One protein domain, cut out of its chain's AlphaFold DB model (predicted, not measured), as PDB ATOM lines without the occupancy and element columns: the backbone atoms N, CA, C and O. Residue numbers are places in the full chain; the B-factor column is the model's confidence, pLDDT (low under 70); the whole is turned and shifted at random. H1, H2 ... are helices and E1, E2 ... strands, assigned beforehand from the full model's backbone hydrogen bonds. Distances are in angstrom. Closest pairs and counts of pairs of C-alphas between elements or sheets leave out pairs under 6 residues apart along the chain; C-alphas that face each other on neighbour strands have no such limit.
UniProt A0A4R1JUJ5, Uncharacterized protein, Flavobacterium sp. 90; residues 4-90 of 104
ATOM      1  N   GLN A   4     238.580 254.831 198.481       83.62
ATOM      2  CA  GLN A   4     238.921 254.877 197.057       83.62
ATOM      3  C   GLN A   4     240.085 253.938 196.718       83.62
ATOM      4  O   GLN A   4     239.992 253.172 195.765       83.62
ATOM      5  N   GLU A   5     241.140 253.936 197.534       83.06
ATOM      6  CA  GLU A   5     242.286 253.033 197.374       83.06
ATOM      7  C   GLU A   5     241.866 251.563 197.497       83.06
ATOM      8  O   GLU A   5     242.226 250.734 196.662       83.06
ATOM      9  N   LYS A   6     241.024 251.240 198.488       87.38
ATOM     10  CA  LYS A   6     240.488 249.882 198.654       87.38
ATOM     11  C   LYS A   6     239.667 249.441 197.438       87.38
ATOM     12  O   LYS A   6     239.827 248.313 196.975       87.38
ATOM     13  N   SER A   7     238.820 250.325 196.908       89.38
ATOM     14  CA  SER A   7     238.024 250.050 195.707       89.38
ATOM     15  C   SER A   7     238.901 249.879 194.460       89.38
ATOM     16  O   SER A   7     238.630 249.011 193.631       89.38
ATOM     17  N   ALA A   8     239.999 250.633 194.352       89.50
ATOM     18  CA  ALA A   8     240.969 250.471 193.272       89.50
ATOM     19  C   ALA A   8     241.667 249.102 193.323       89.50
ATOM     20  O   ALA A   8     241.807 248.453 192.285       89.50
ATOM     21  N   VAL A   9     242.047 248.628 194.518       91.88
ATOM     22  CA  VAL A   9     242.605 247.275 194.691       91.88
ATOM     23  C   VAL A   9     241.584 246.209 194.309       91.88
ATOM     24  O   VAL A   9     241.917 245.298 193.554       91.88
ATOM     25  N   GLU A  10     240.342 246.325 194.786       94.12
ATOM     26  CA  GLU A  10     239.264 245.394 194.438       94.12
ATOM     27  C   GLU A  10     239.091 245.298 192.916       94.12
ATOM     28  O   GLU A  10     239.139 244.206 192.344       94.12
ATOM     29  N   TYR A  11     238.963 246.446 192.246       92.62
ATOM     30  CA  TYR A  11     238.806 246.510 190.797       92.62
ATOM     31  C   TYR A  11     240.000 245.900 190.057       92.62
ATOM     32  O   TYR A  11     239.821 245.143 189.097       92.62
ATOM     33  N   HIS A  12     241.221 246.189 190.512       92.62
ATOM     34  CA  HIS A  12     242.435 245.640 189.920       92.62
ATOM     35  C   HIS A  12     242.489 244.115 190.055       92.62
ATOM     36  O   HIS A  12     242.754 243.424 189.075       92.62
ATOM     37  N   VAL A  13     242.187 243.577 191.239       93.25
ATOM     38  CA  VAL A  13     242.164 242.129 191.495       93.25
ATOM     39  C   VAL A  13     241.117 241.436 190.624       93.25
ATOM     40  O   VAL A  13     241.424 240.432 189.977       93.25
ATOM     41  N   LEU A  14     239.898 241.980 190.555       93.38
ATOM     42  CA  LEU A  14     238.830 241.430 189.716       93.38
ATOM     43  C   LEU A  14     239.223 241.454 188.233       93.38
ATOM     44  O   LEU A  14     239.099 240.438 187.549       93.38
ATOM     45  N   SER A  15     239.804 242.555 187.758       90.12
ATOM     46  CA  SER A  15     240.284 242.679 186.377       90.12
ATOM     47  C   SER A  15     241.425 241.702 186.067       90.12
ATOM     48  O   SER A  15     241.402 241.016 185.043       90.12
ATOM     49  N   ALA A  16     242.402 241.575 186.970       89.62
ATOM     50  CA  ALA A  16     243.541 240.669 186.823       89.62
ATOM     51  C   ALA A  16     243.123 239.191 186.844       89.62
ATOM     52  O   ALA A  16     243.734 238.363 186.168       89.62
ATOM     53  N   SER A  17     242.054 238.861 187.575       88.06
ATOM     54  CA  SER A  17     241.503 237.504 187.641       88.06
ATOM     55  C   SER A  17     240.797 237.054 186.354       88.06
ATOM     56  O   SER A  17     240.576 235.857 186.178       88.06
ATOM     57  N   LYS A  18     240.462 237.990 185.446       89.31
ATOM     58  CA  LYS A  18     239.708 237.742 184.199       89.31
ATOM     59  C   LYS A  18     238.385 236.995 184.421       89.31
ATOM     60  O   LYS A  18     237.943 236.235 183.561       89.31
ATOM     61  N   LEU A  19     237.775 237.184 185.588       90.62
ATOM     62  CA  LEU A  19     236.495 236.580 185.940       90.62
ATOM     63  C   LEU A  19     235.342 237.453 185.439       90.62
ATOM     64  O   LEU A  19     235.398 238.679 185.516       90.62
ATOM     65  N   ASP A  20     234.282 236.806 184.966       91.38
ATOM     66  CA  ASP A  20     233.025 237.469 184.616       91.38
ATOM     67  C   ASP A  20     232.226 237.804 185.888       91.38
ATOM     68  O   ASP A  20     232.259 237.046 186.861       91.38
ATOM     69  N   GLU A  21     231.457 238.894 185.884       91.25
ATOM     70  CA  GLU A  21     230.625 239.310 187.027       91.25
ATOM     71  C   GLU A  21     229.572 238.260 187.432       91.25
ATOM     72  O   GLU A  21     229.090 238.223 188.571       91.25
ATOM     73  N   ARG A  22     229.200 237.376 186.499       91.38
ATOM     74  CA  ARG A  22     228.289 236.253 186.739       91.38
ATOM     75  C   ARG A  22     228.973 235.082 187.448       91.38
ATOM     76  O   ARG A  22     228.260 234.264 188.037       91.38
ATOM     77  N   ASP A  23     230.306 235.001 187.429       93.19
ATOM     78  CA  ASP A  23     231.073 233.931 188.072       93.19
ATOM     79  C   ASP A  23     230.912 234.004 189.601       93.19
ATOM     80  O   ASP A  23     230.982 235.065 190.232       93.19
ATOM     81  N   LYS A  24     230.709 232.844 190.230       92.31
ATOM     82  CA  LYS A  24     230.639 232.735 191.692       92.31
ATOM     83  C   LYS A  24     231.924 233.241 192.350       92.31
ATOM     84  O   LYS A  24     231.858 233.823 193.429       92.31
ATOM     85  N   ARG A  25     233.078 233.052 191.704       93.50
ATOM     86  CA  ARG A  25     234.385 233.496 192.203       93.50
ATOM     87  C   ARG A  25     234.514 235.012 192.207       93.50
ATOM     88  O   ARG A  25     234.984 235.562 193.196       93.50
ATOM     89  N   TYR A  26     234.013 235.682 191.167       94.44
ATOM     90  CA  TYR A  26     233.950 237.145 191.125       94.44
ATOM     91  C   TYR A  26     233.154 237.672 192.323       94.44
ATOM     92  O   TYR A  26     233.623 238.518 193.084       94.44
ATOM     93  N   LYS A  27     231.964 237.100 192.552       94.25
ATOM     94  CA  LYS A  27     231.094 237.484 193.673       94.25
ATOM     95  C   LYS A  27     231.736 237.206 195.032       94.25
ATOM     96  O   LYS A  27     231.588 238.015 195.941       94.25
ATOM     97  N   ALA A  28     232.465 236.099 195.167       93.94
ATOM     98  CA  ALA A  28     233.168 235.751 196.397       93.94
ATOM     99  C   ALA A  28     234.322 236.715 196.707       93.94
ATOM    100  O   ALA A  28     234.478 237.120 197.854       93.94
ATOM    101  N   ILE A  29     235.095 237.129 195.697       94.62
ATOM    102  CA  ILE A  29     236.144 238.144 195.867       94.62
ATOM    103  C   ILE A  29     235.515 239.475 196.285       94.62
ATOM    104  O   ILE A  29     235.943 240.064 197.272       94.62
ATOM    105  N   LYS A  30     234.448 239.914 195.611       94.50
ATOM    106  CA  LYS A  30     233.726 241.140 195.980       94.50
ATOM    107  C   LYS A  30     233.208 241.098 197.422       94.50
ATOM    108  O   LYS A  30     233.411 242.034 198.191       94.50
ATOM    109  N   TYR A  31     232.621 239.970 197.819       94.44
ATOM    110  CA  TYR A  31     232.180 239.738 199.193       94.44
ATOM    111  C   TYR A  31     233.342 239.797 200.195       94.44
ATOM    112  O   TYR A  31     233.206 240.412 201.252       94.44
ATOM    113  N   LEU A  32     234.497 239.214 199.857       94.31
ATOM    114  CA  LEU A  32     235.701 239.269 200.688       94.31
ATOM    115  C   LEU A  32     236.177 240.712 200.902       94.31
ATOM    116  O   LEU A  32     236.534 241.070 202.020       94.31
ATOM    117  N   PHE A  33     236.153 241.557 199.868       93.00
ATOM    118  CA  PHE A  33     236.496 242.977 200.003       93.00
ATOM    119  C   PHE A  33     235.474 243.744 200.849       93.00
ATOM    120  O   PHE A  33     235.861 244.618 201.627       93.00
ATOM    121  N   GLU A  34     234.190 243.401 200.765       91.88
ATOM    122  CA  GLU A  34     233.139 244.043 201.557       91.88
ATOM    123  C   GLU A  34     233.199 243.650 203.043       91.88
ATOM    124  O   GLU A  34     233.173 244.521 203.913       91.88
ATOM    125  N   LYS A  35     233.292 242.348 203.345       92.25
ATOM    126  CA  LYS A  35     233.233 241.816 204.718       92.25
ATOM    127  C   LYS A  35     234.592 241.663 205.393       92.25
ATOM    128  O   LYS A  35     234.641 241.539 206.611       92.25
ATOM    129  N   GLY A  36     235.679 241.657 204.626       92.25
ATOM    130  CA  GLY A  36     237.030 241.377 205.118       92.25
ATOM    131  C   GLY A  36     237.299 239.893 205.383       92.25
ATOM    132  O   GLY A  36     238.413 239.533 205.755       92.25
ATOM    133  N   GLU A  37     236.310 239.017 205.183       93.25
ATOM    134  CA  GLU A  37     236.463 237.580 205.390       93.25
ATOM    135  C   GLU A  37     235.550 236.724 204.504       93.25
ATOM    136  O   GLU A  37     234.480 237.149 204.069       93.25
ATOM    137  N   LEU A  38     235.994 235.492 204.257       93.00
ATOM    138  CA  LEU A  38     235.232 234.415 203.628       93.00
ATOM    139  C   LEU A  38     235.180 233.233 204.595       93.00
ATOM    140  O   LEU A  38     236.172 232.518 204.756       93.00
ATOM    141  N   ASP A  39     234.029 233.046 205.237       91.25
ATOM    142  CA  ASP A  39     233.792 231.973 206.207       91.25
ATOM    143  C   ASP A  39     233.363 230.664 205.524       91.25
ATOM    144  O   ASP A  39     232.532 230.661 204.610       91.25
ATOM    145  N   PHE A  40     233.923 229.546 205.985       90.19
ATOM    146  CA  PHE A  40     233.664 228.204 205.459       90.19
ATOM    147  C   PHE A  40     232.265 227.666 205.796       90.19
ATOM    148  O   PHE A  40     231.854 226.635 205.269       90.19
ATOM    149  N   ILE A  41     231.532 228.331 206.690       85.25
ATOM    150  CA  ILE A  41     230.130 228.015 206.984       85.25
ATOM    151  C   ILE A  41     229.235 228.453 205.818       85.25
ATOM    152  O   ILE A  41     228.292 227.749 205.465       85.25
ATOM    153  N   PHE A  42     229.529 229.608 205.211       85.00
ATOM    154  CA  PHE A  42     228.737 230.162 204.107       85.00
ATOM    155  C   PHE A  42     229.259 229.746 202.732       85.00
ATOM    156  O   PHE A  42     228.491 229.677 201.772       85.00
ATOM    157  N   PHE A  43     230.557 229.469 202.632       88.25
ATOM    158  CA  PHE A  43     231.217 229.044 201.407       88.25
ATOM    159  C   PHE A  43     231.860 227.681 201.614       88.25
ATOM    160  O   PHE A  43     232.482 227.445 202.640       88.25
ATOM    161  N   GLU A  44     231.788 226.790 200.627       91.69
ATOM    162  CA  GLU A  44     232.504 225.515 200.716       91.69
ATOM    163  C   GLU A  44     234.002 225.752 200.972       91.69
ATOM    164  O   GLU A  44     234.636 226.579 200.314       91.69
ATOM    165  N   MET A  45     234.589 225.012 201.918       91.75
ATOM    166  CA  MET A  45     235.999 225.173 202.298       91.75
ATOM    167  C   MET A  45     236.941 225.057 201.092       91.75
ATOM    168  O   MET A  45     237.863 225.856 200.944       91.75
ATOM    169  N   SER A  46     236.704 224.086 200.206       92.94
ATOM    170  CA  SER A  46     237.467 223.901 198.965       92.94
ATOM    171  C   SER A  46     237.408 225.142 198.074       92.94
ATOM    172  O   SER A  46     238.440 225.594 197.583       92.94
ATOM    173  N   PHE A  47     236.220 225.726 197.926       93.75
ATOM    174  CA  PHE A  47     235.993 226.939 197.154       93.75
ATOM    175  C   PHE A  47     236.700 228.147 197.780       93.75
ATOM    176  O   PHE A  47     237.426 228.860 197.091       93.75
ATOM    177  N   ALA A  48     236.575 228.353 199.093       93.25
ATOM    178  CA  ALA A  48     237.250 229.453 199.783       93.25
ATOM    179  C   ALA A  48     238.786 229.333 199.710       93.25
ATOM    180  O   ALA A  48     239.491 230.328 199.522       93.25
ATOM    181  N   LEU A  49     239.317 228.111 199.799       93.62
ATOM    182  CA  LEU A  49     240.743 227.846 199.614       93.62
ATOM    183  C   LEU A  49     241.209 228.087 198.177       93.62
ATOM    184  O   LEU A  49     242.325 228.573 197.992       93.62
ATOM    185  N   ASP A  50     240.385 227.774 197.177       93.88
ATOM    186  CA  ASP A  50     240.688 228.056 195.772       93.88
ATOM    187  C   ASP A  50     240.762 229.566 195.509       93.88
ATOM    188  O   ASP A  50     241.753 230.053 194.961       93.88
ATOM    189  N   ILE A  51     239.794 230.335 196.028       94.25
ATOM    190  CA  ILE A  51     239.829 231.805 195.988       94.25
ATOM    191  C   ILE A  51     241.117 232.331 196.616       94.25
ATOM    192  O   ILE A  51     241.836 233.109 195.991       94.25
ATOM    193  N   ARG A  52     241.458 231.872 197.826       94.19
ATOM    194  CA  ARG A  52     242.696 232.277 198.501       94.19
ATOM    195  C   ARG A  52     243.933 231.990 197.653       94.19
ATOM    196  O   ARG A  52     244.826 232.829 197.586       94.19
ATOM    197  N   ARG A  53     244.016 230.809 197.035       94.00
ATOM    198  CA  ARG A  53     245.148 230.453 196.166       94.00
ATOM    199  C   ARG A  53     245.254 231.423 194.994       94.00
ATOM    200  O   ARG A  53     246.344 231.929 194.752       94.00
ATOM    201  N   GLY A  54     244.138 231.721 194.329       93.25
ATOM    202  CA  GLY A  54     244.099 232.698 193.239       93.25
ATOM    203  C   GLY A  54     244.563 234.089 193.678       93.25
ATOM    204  O   GLY A  54     245.416 234.686 193.026       93.25
ATOM    205  N   LEU A  55     244.073 234.575 194.820       93.50
ATOM    206  CA  LEU A  55     244.464 235.876 195.372       93.50
ATOM    207  C   LEU A  55     245.955 235.933 195.730       93.50
ATOM    208  O   LEU A  55     246.637 236.882 195.346       93.50
ATOM    209  N   ASN A  56     246.489 234.883 196.355       92.88
ATOM    210  CA  ASN A  56     247.912 234.805 196.678       92.88
ATOM    211  C   ASN A  56     248.793 234.794 195.417       92.88
ATOM    212  O   ASN A  56     249.846 235.423 195.414       92.88
ATOM    213  N   VAL A  57     248.370 234.119 194.339       91.75
ATOM    214  CA  VAL A  57     249.087 234.132 193.045       91.75
ATOM    215  C   VAL A  57     249.118 235.534 192.438       91.75
ATOM    216  O   VAL A  57     250.112 235.915 191.825       91.75
ATOM    217  N   LEU A  58     248.063 236.326 192.644       89.31
ATOM    218  CA  LEU A  58     248.028 237.731 192.238       89.31
ATOM    219  C   LEU A  58     248.880 238.640 193.140       89.31
ATOM    220  O   LEU A  58     249.047 239.811 192.810       89.31
ATOM    221  N   GLY A  59     249.415 238.125 194.250       89.12
ATOM    222  CA  GLY A  59     250.195 238.876 195.236       89.12
ATOM    223  C   GLY A  59     249.371 239.447 196.392       89.12
ATOM    224  O   GLY A  59     249.908 240.201 197.200       89.12
ATOM    225  N   LEU A  60     248.076 239.118 196.489       92.88
ATOM    226  CA  LEU A  60     247.225 239.510 197.614       92.88
ATOM    227  C   LEU A  60     247.262 238.416 198.681       92.88
ATOM    228  O   LEU A  60     246.576 237.401 198.568       92.88
ATOM    229  N   GLU A  61     248.084 238.618 199.706       92.62
ATOM    230  CA  GLU A  61     248.290 237.638 200.772       92.62
ATOM    231  C   GLU A  61     247.088 237.567 201.719       92.62
ATOM    232  O   GLU A  61     246.948 238.375 202.636       92.62
ATOM    233  N   CYS A  62     246.240 236.557 201.539       92.50
ATOM    234  CA  CYS A  62     245.094 236.326 202.415       92.50
ATOM    235  C   CYS A  62     245.415 235.225 203.444       92.50
ATOM    236  O   CYS A  62     245.480 234.035 203.083       92.50
ATOM    237  N   PRO A  63     245.646 235.560 204.729       91.88
ATOM    238  CA  PRO A  63     245.871 234.559 205.765       91.88
ATOM    239  C   PRO A  63     244.630 233.693 206.022       91.88
ATOM    240  O   PRO A  63     243.485 234.094 205.810       91.88
ATOM    241  N   LEU A  64     244.883 232.477 206.505       91.31
ATOM    242  CA  LEU A  64     243.848 231.580 207.008       91.31
ATOM    243  C   LEU A  64     243.723 231.740 208.519       91.31
ATOM    244  O   LEU A  64     244.716 231.670 209.240       91.31
ATOM    245  N   SER A  65     242.492 231.876 208.987       88.62
ATOM    246  CA  SER A  65     242.114 231.644 210.378       88.62
ATOM    247  C   SER A  65     241.186 230.436 210.431       88.62
ATOM    248  O   SER A  65     240.597 230.096 209.412       88.62
ATOM    249  N   ARG A  66     241.081 229.765 211.589       83.88
ATOM    250  CA  ARG A  66     240.503 228.411 211.779       83.88
ATOM    251  C   ARG A  66     239.480 227.965 210.721       83.88
ATOM    252  O   ARG A  66     239.697 226.928 210.109       83.88
ATOM    253  N   ASN A  67     238.427 228.756 210.487       90.75
ATOM    254  CA  ASN A  67     237.352 228.435 209.541       90.75
ATOM    255  C   ASN A  67     237.092 229.533 208.491       90.75
ATOM    256  O   ASN A  67     235.984 229.631 207.974       90.75
ATOM    257  N   LYS A  68     238.063 230.408 208.210       93.06
ATOM    258  CA  LYS A  68     237.871 231.519 207.273       93.06
ATOM    259  C   LYS A  68     239.151 232.011 206.616       93.06
ATOM    260  O   LYS A  68     240.236 231.971 207.196       93.06
ATOM    261  N   VAL A  69     239.006 232.537 205.406       93.62
ATOM    262  CA  VAL A  69     240.032 233.353 204.747       93.62
ATOM    263  C   VAL A  69     239.836 234.797 205.189       93.62
ATOM    264  O   VAL A  69     238.719 235.300 205.132       93.62
ATOM    265  N   ILE A  70     240.908 235.452 205.627       94.38
ATOM    266  CA  ILE A  70     240.883 236.843 206.087       94.38
ATOM    267  C   ILE A  70     241.584 237.717 205.053       94.38
ATOM    268  O   ILE A  70     242.650 237.363 204.552       94.38
ATOM    269  N   LEU A  71     240.994 238.874 204.772       92.94
ATOM    270  CA  LEU A  71     241.601 239.952 204.009       92.94
ATOM    271  C   LEU A  71     241.867 241.125 204.957       92.94
ATOM    272  O   LEU A  71     240.953 241.866 205.315       92.94
ATOM    273  N   SER A  72     243.119 241.271 205.388       90.44
ATOM    274  CA  SER A  72     243.507 242.333 206.320       90.44
ATOM    275  C   SER A  72     243.813 243.651 205.596       90.44
ATOM    276  O   SER A  72     244.147 243.652 204.408       90.44
ATOM    277  N   GLU A  73     243.716 244.785 206.302       88.06
ATOM    278  CA  GLU A  73     244.063 246.096 205.725       88.06
ATOM    279  C   GLU A  73     245.538 246.112 205.288       88.06
ATOM    280  O   GLU A  73     245.852 246.632 204.221       88.06
ATOM    281  N   GLU A  74     246.432 245.455 206.033       88.81
ATOM    282  CA  GLU A  74     247.858 245.356 205.699       88.81
ATOM    283  C   GLU A  74     248.100 244.592 204.393       88.81
ATOM    284  O   GLU A  74     248.965 244.984 203.611       88.81
ATOM    285  N   ALA A  75     247.345 243.519 204.134       89.88
ATOM    286  CA  ALA A  75     247.449 242.767 202.886       89.88
ATOM    287  C   ALA A  75     247.041 243.625 201.681       89.88
ATOM    288  O   ALA A  75     247.710 243.612 200.647       89.88
ATOM    289  N   ILE A  76     245.977 244.419 201.835       89.94
ATOM    290  CA  ILE A  76     245.505 245.339 200.797       89.94
ATOM    291  C   ILE A  76     246.530 246.468 200.574       89.94
ATOM    292  O   ILE A  76     246.847 246.763 199.424       89.94
ATOM    293  N   ILE A  77     247.100 247.054 201.636       87.69
ATOM    294  CA  ILE A  77     248.148 248.091 201.526       87.69
ATOM    295  C   ILE A  77     249.365 247.533 200.790       87.69
ATOM    296  O   ILE A  77     249.809 248.112 199.802       87.69
ATOM    297  N   LYS A  78     249.865 246.366 201.212       88.69
ATOM    298  CA  LYS A  78     251.001 245.713 200.553       88.69
ATOM    299  C   LYS A  78     250.725 245.441 199.080       88.69
ATOM    300  O   LYS A  78     251.632 245.589 198.267       88.69
ATOM    301  N   TYR A  79     249.511 245.034 198.729       90.44
ATOM    302  CA  TYR A  79     249.136 244.819 197.336       90.44
ATOM    303  C   TYR A  79     249.142 246.127 196.540       90.44
ATOM    304  O   TYR A  79     249.717 246.193 195.453       90.44
ATOM    305  N   TYR A  80     248.533 247.175 197.091       86.31
ATOM    306  CA  TYR A  80     248.487 248.499 196.478       86.31
ATOM    307  C   TYR A  80     249.898 249.050 196.212       86.31
ATOM    308  O   TYR A  80     250.201 249.518 195.115       86.31
ATOM    309  N   GLU A  81     250.802 248.890 197.178       85.75
ATOM    310  CA  GLU A  81     252.179 249.366 197.075       85.75
ATOM    311  C   GLU A  81     253.052 248.513 196.153       85.75
ATOM    312  O   GLU A  81     253.778 249.046 195.314       85.75
ATOM    313  N   ASN A  82     252.979 247.184 196.268       85.94
ATOM    314  CA  ASN A  82     253.934 246.294 195.604       85.94
ATOM    315  C   ASN A  82     253.449 245.783 194.244       85.94
ATOM    316  O   ASN A  82     254.259 245.614 193.331       85.94
ATOM    317  N   VAL A  83     252.145 245.534 194.092       84.69
ATOM    318  CA  VAL A  83     251.565 244.983 192.855       84.69
ATOM    319  C   VAL A  83     251.097 246.103 191.939       84.69
ATOM    320  O   VAL A  83     251.483 246.136 190.771       84.69
ATOM    321  N   MET A  84     250.326 247.059 192.467       82.56
ATOM    322  CA  MET A  84     249.878 248.207 191.670       82.56
ATOM    323  C   MET A  84     250.977 249.266 191.490       82.56
ATOM    324  O   MET A  84     250.845 250.130 190.626       82.56
ATOM    325  N   LYS A  85     252.084 249.180 192.252       78.06
ATOM    326  CA  LYS A  85     253.203 250.146 192.248       78.06
ATOM    327  C   LYS A  85     252.757 251.585 192.534       78.06
ATOM    328  O   LYS A  85     253.391 252.540 192.081       78.06
ATOM    329  N   LEU A  86     251.659 251.739 193.271       70.19
ATOM    330  CA  LEU A  86     251.115 253.026 193.684       70.19
ATOM    331  C   LEU A  86     251.591 253.336 195.103       70.19
ATOM    332  O   LEU A  86     251.721 252.442 195.928       70.19
ATOM    333  N   LYS A  87     251.857 254.605 195.418       59.47
ATOM    334  CA  LYS A  87     252.110 254.996 196.811       59.47
ATOM    335  C   LYS A  87     250.763 255.154 197.507       59.47
ATOM    336  O   LYS A  87     249.962 255.962 197.047       59.47
ATOM    337  N   ALA A  88     250.517 254.389 198.572       55.50
ATOM    338  CA  ALA A  88     249.372 254.630 199.445       55.50
ATOM    339  C   ALA A  88     249.490 256.046 200.020       55.50
ATOM    340  O   ALA A  88     250.559 256.432 200.506       55.50
ATOM    341  N   GLU A  89     248.422 256.837 199.932       48.81
ATOM    342  CA  GLU A  89     248.407 258.129 200.597       48.81
ATOM    343  C   GLU A  89     248.467 257.876 202.111       48.81
ATOM    344  O   GLU A  89     247.681 257.080 202.649       48.81
ATOM    345  N   PRO A  90     249.417 258.494 202.836       48.62
ATOM    346  CA  PRO A  90     249.448 258.369 204.282       48.62
ATOM    347  C   PRO A  90     248.123 258.912 204.828       48.62
ATOM    348  O   PRO A  90     247.754 260.047 204.530       48.62
TER     349      PRO A  90
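AT A GLANCE: This is residues 4 to 90 of the 104 residues of an uncharacterized protein of Flavobacterium sp. 90 (UniProt A0A4R1JUJ5). A small ribbon of two antiparallel strands, E1 and E2, has helices H2 and H3 packed on it; H1 folds beside H2 as a helical hairpin, and H4 packs on residues 5 to 9 of H1. The 87 printed residues, mostly helix by class, run H1 H2 E1 H3 E2 H4. The whole is compact, radius of gyration of the C-alphas 12.3 A, spanning 36 by 28 by 21 A.

IN THESE COORDINATES: E1 is residues 37 to 39, E2 68 to 70. H3 is 45 to 57, 18.4 A; H2 24 to 35, 16.1 A; H1 4 to 17, 19.9 A, from C-alpha 4 at (238.921, 254.877, 197.057); H4 73 to 82, 14.1 A, ending at C-alpha 82 (253.934, 246.294, 195.604).

HOW THE PARTS SIT: Across E1 and E2, N 38 and O 69 are 2.9 A apart, within hydrogen-bond range. The closest C-alphas of H3 and E2, Arg 52 and Val 69, are 6.9 A apart; of H2 and E1, Leu 32 and Leu 38, 5.7 A. H1, with residues 10 to 14 alone, touches H2 at a shallow tilt of 18 degrees, opposite ways, closest C-alphas Leu 14 and Tyr 26, 6.6 A. H4 touches H1 at a steep tilt of 69 degrees, only just short of about perpendicular, closest C-alphas Val 9 and Tyr 80, 6.3 A. Every O i to N i+4 pair is within hydrogen-bond range in H1, H2, H3 and H4.

THE WHOLE: The C-alphas farthest apart, Glu 44 and Pro 90, are 37.1 A apart. The printed part has no cut and no long link; pLDDT is under 70 at residues 87 to 90.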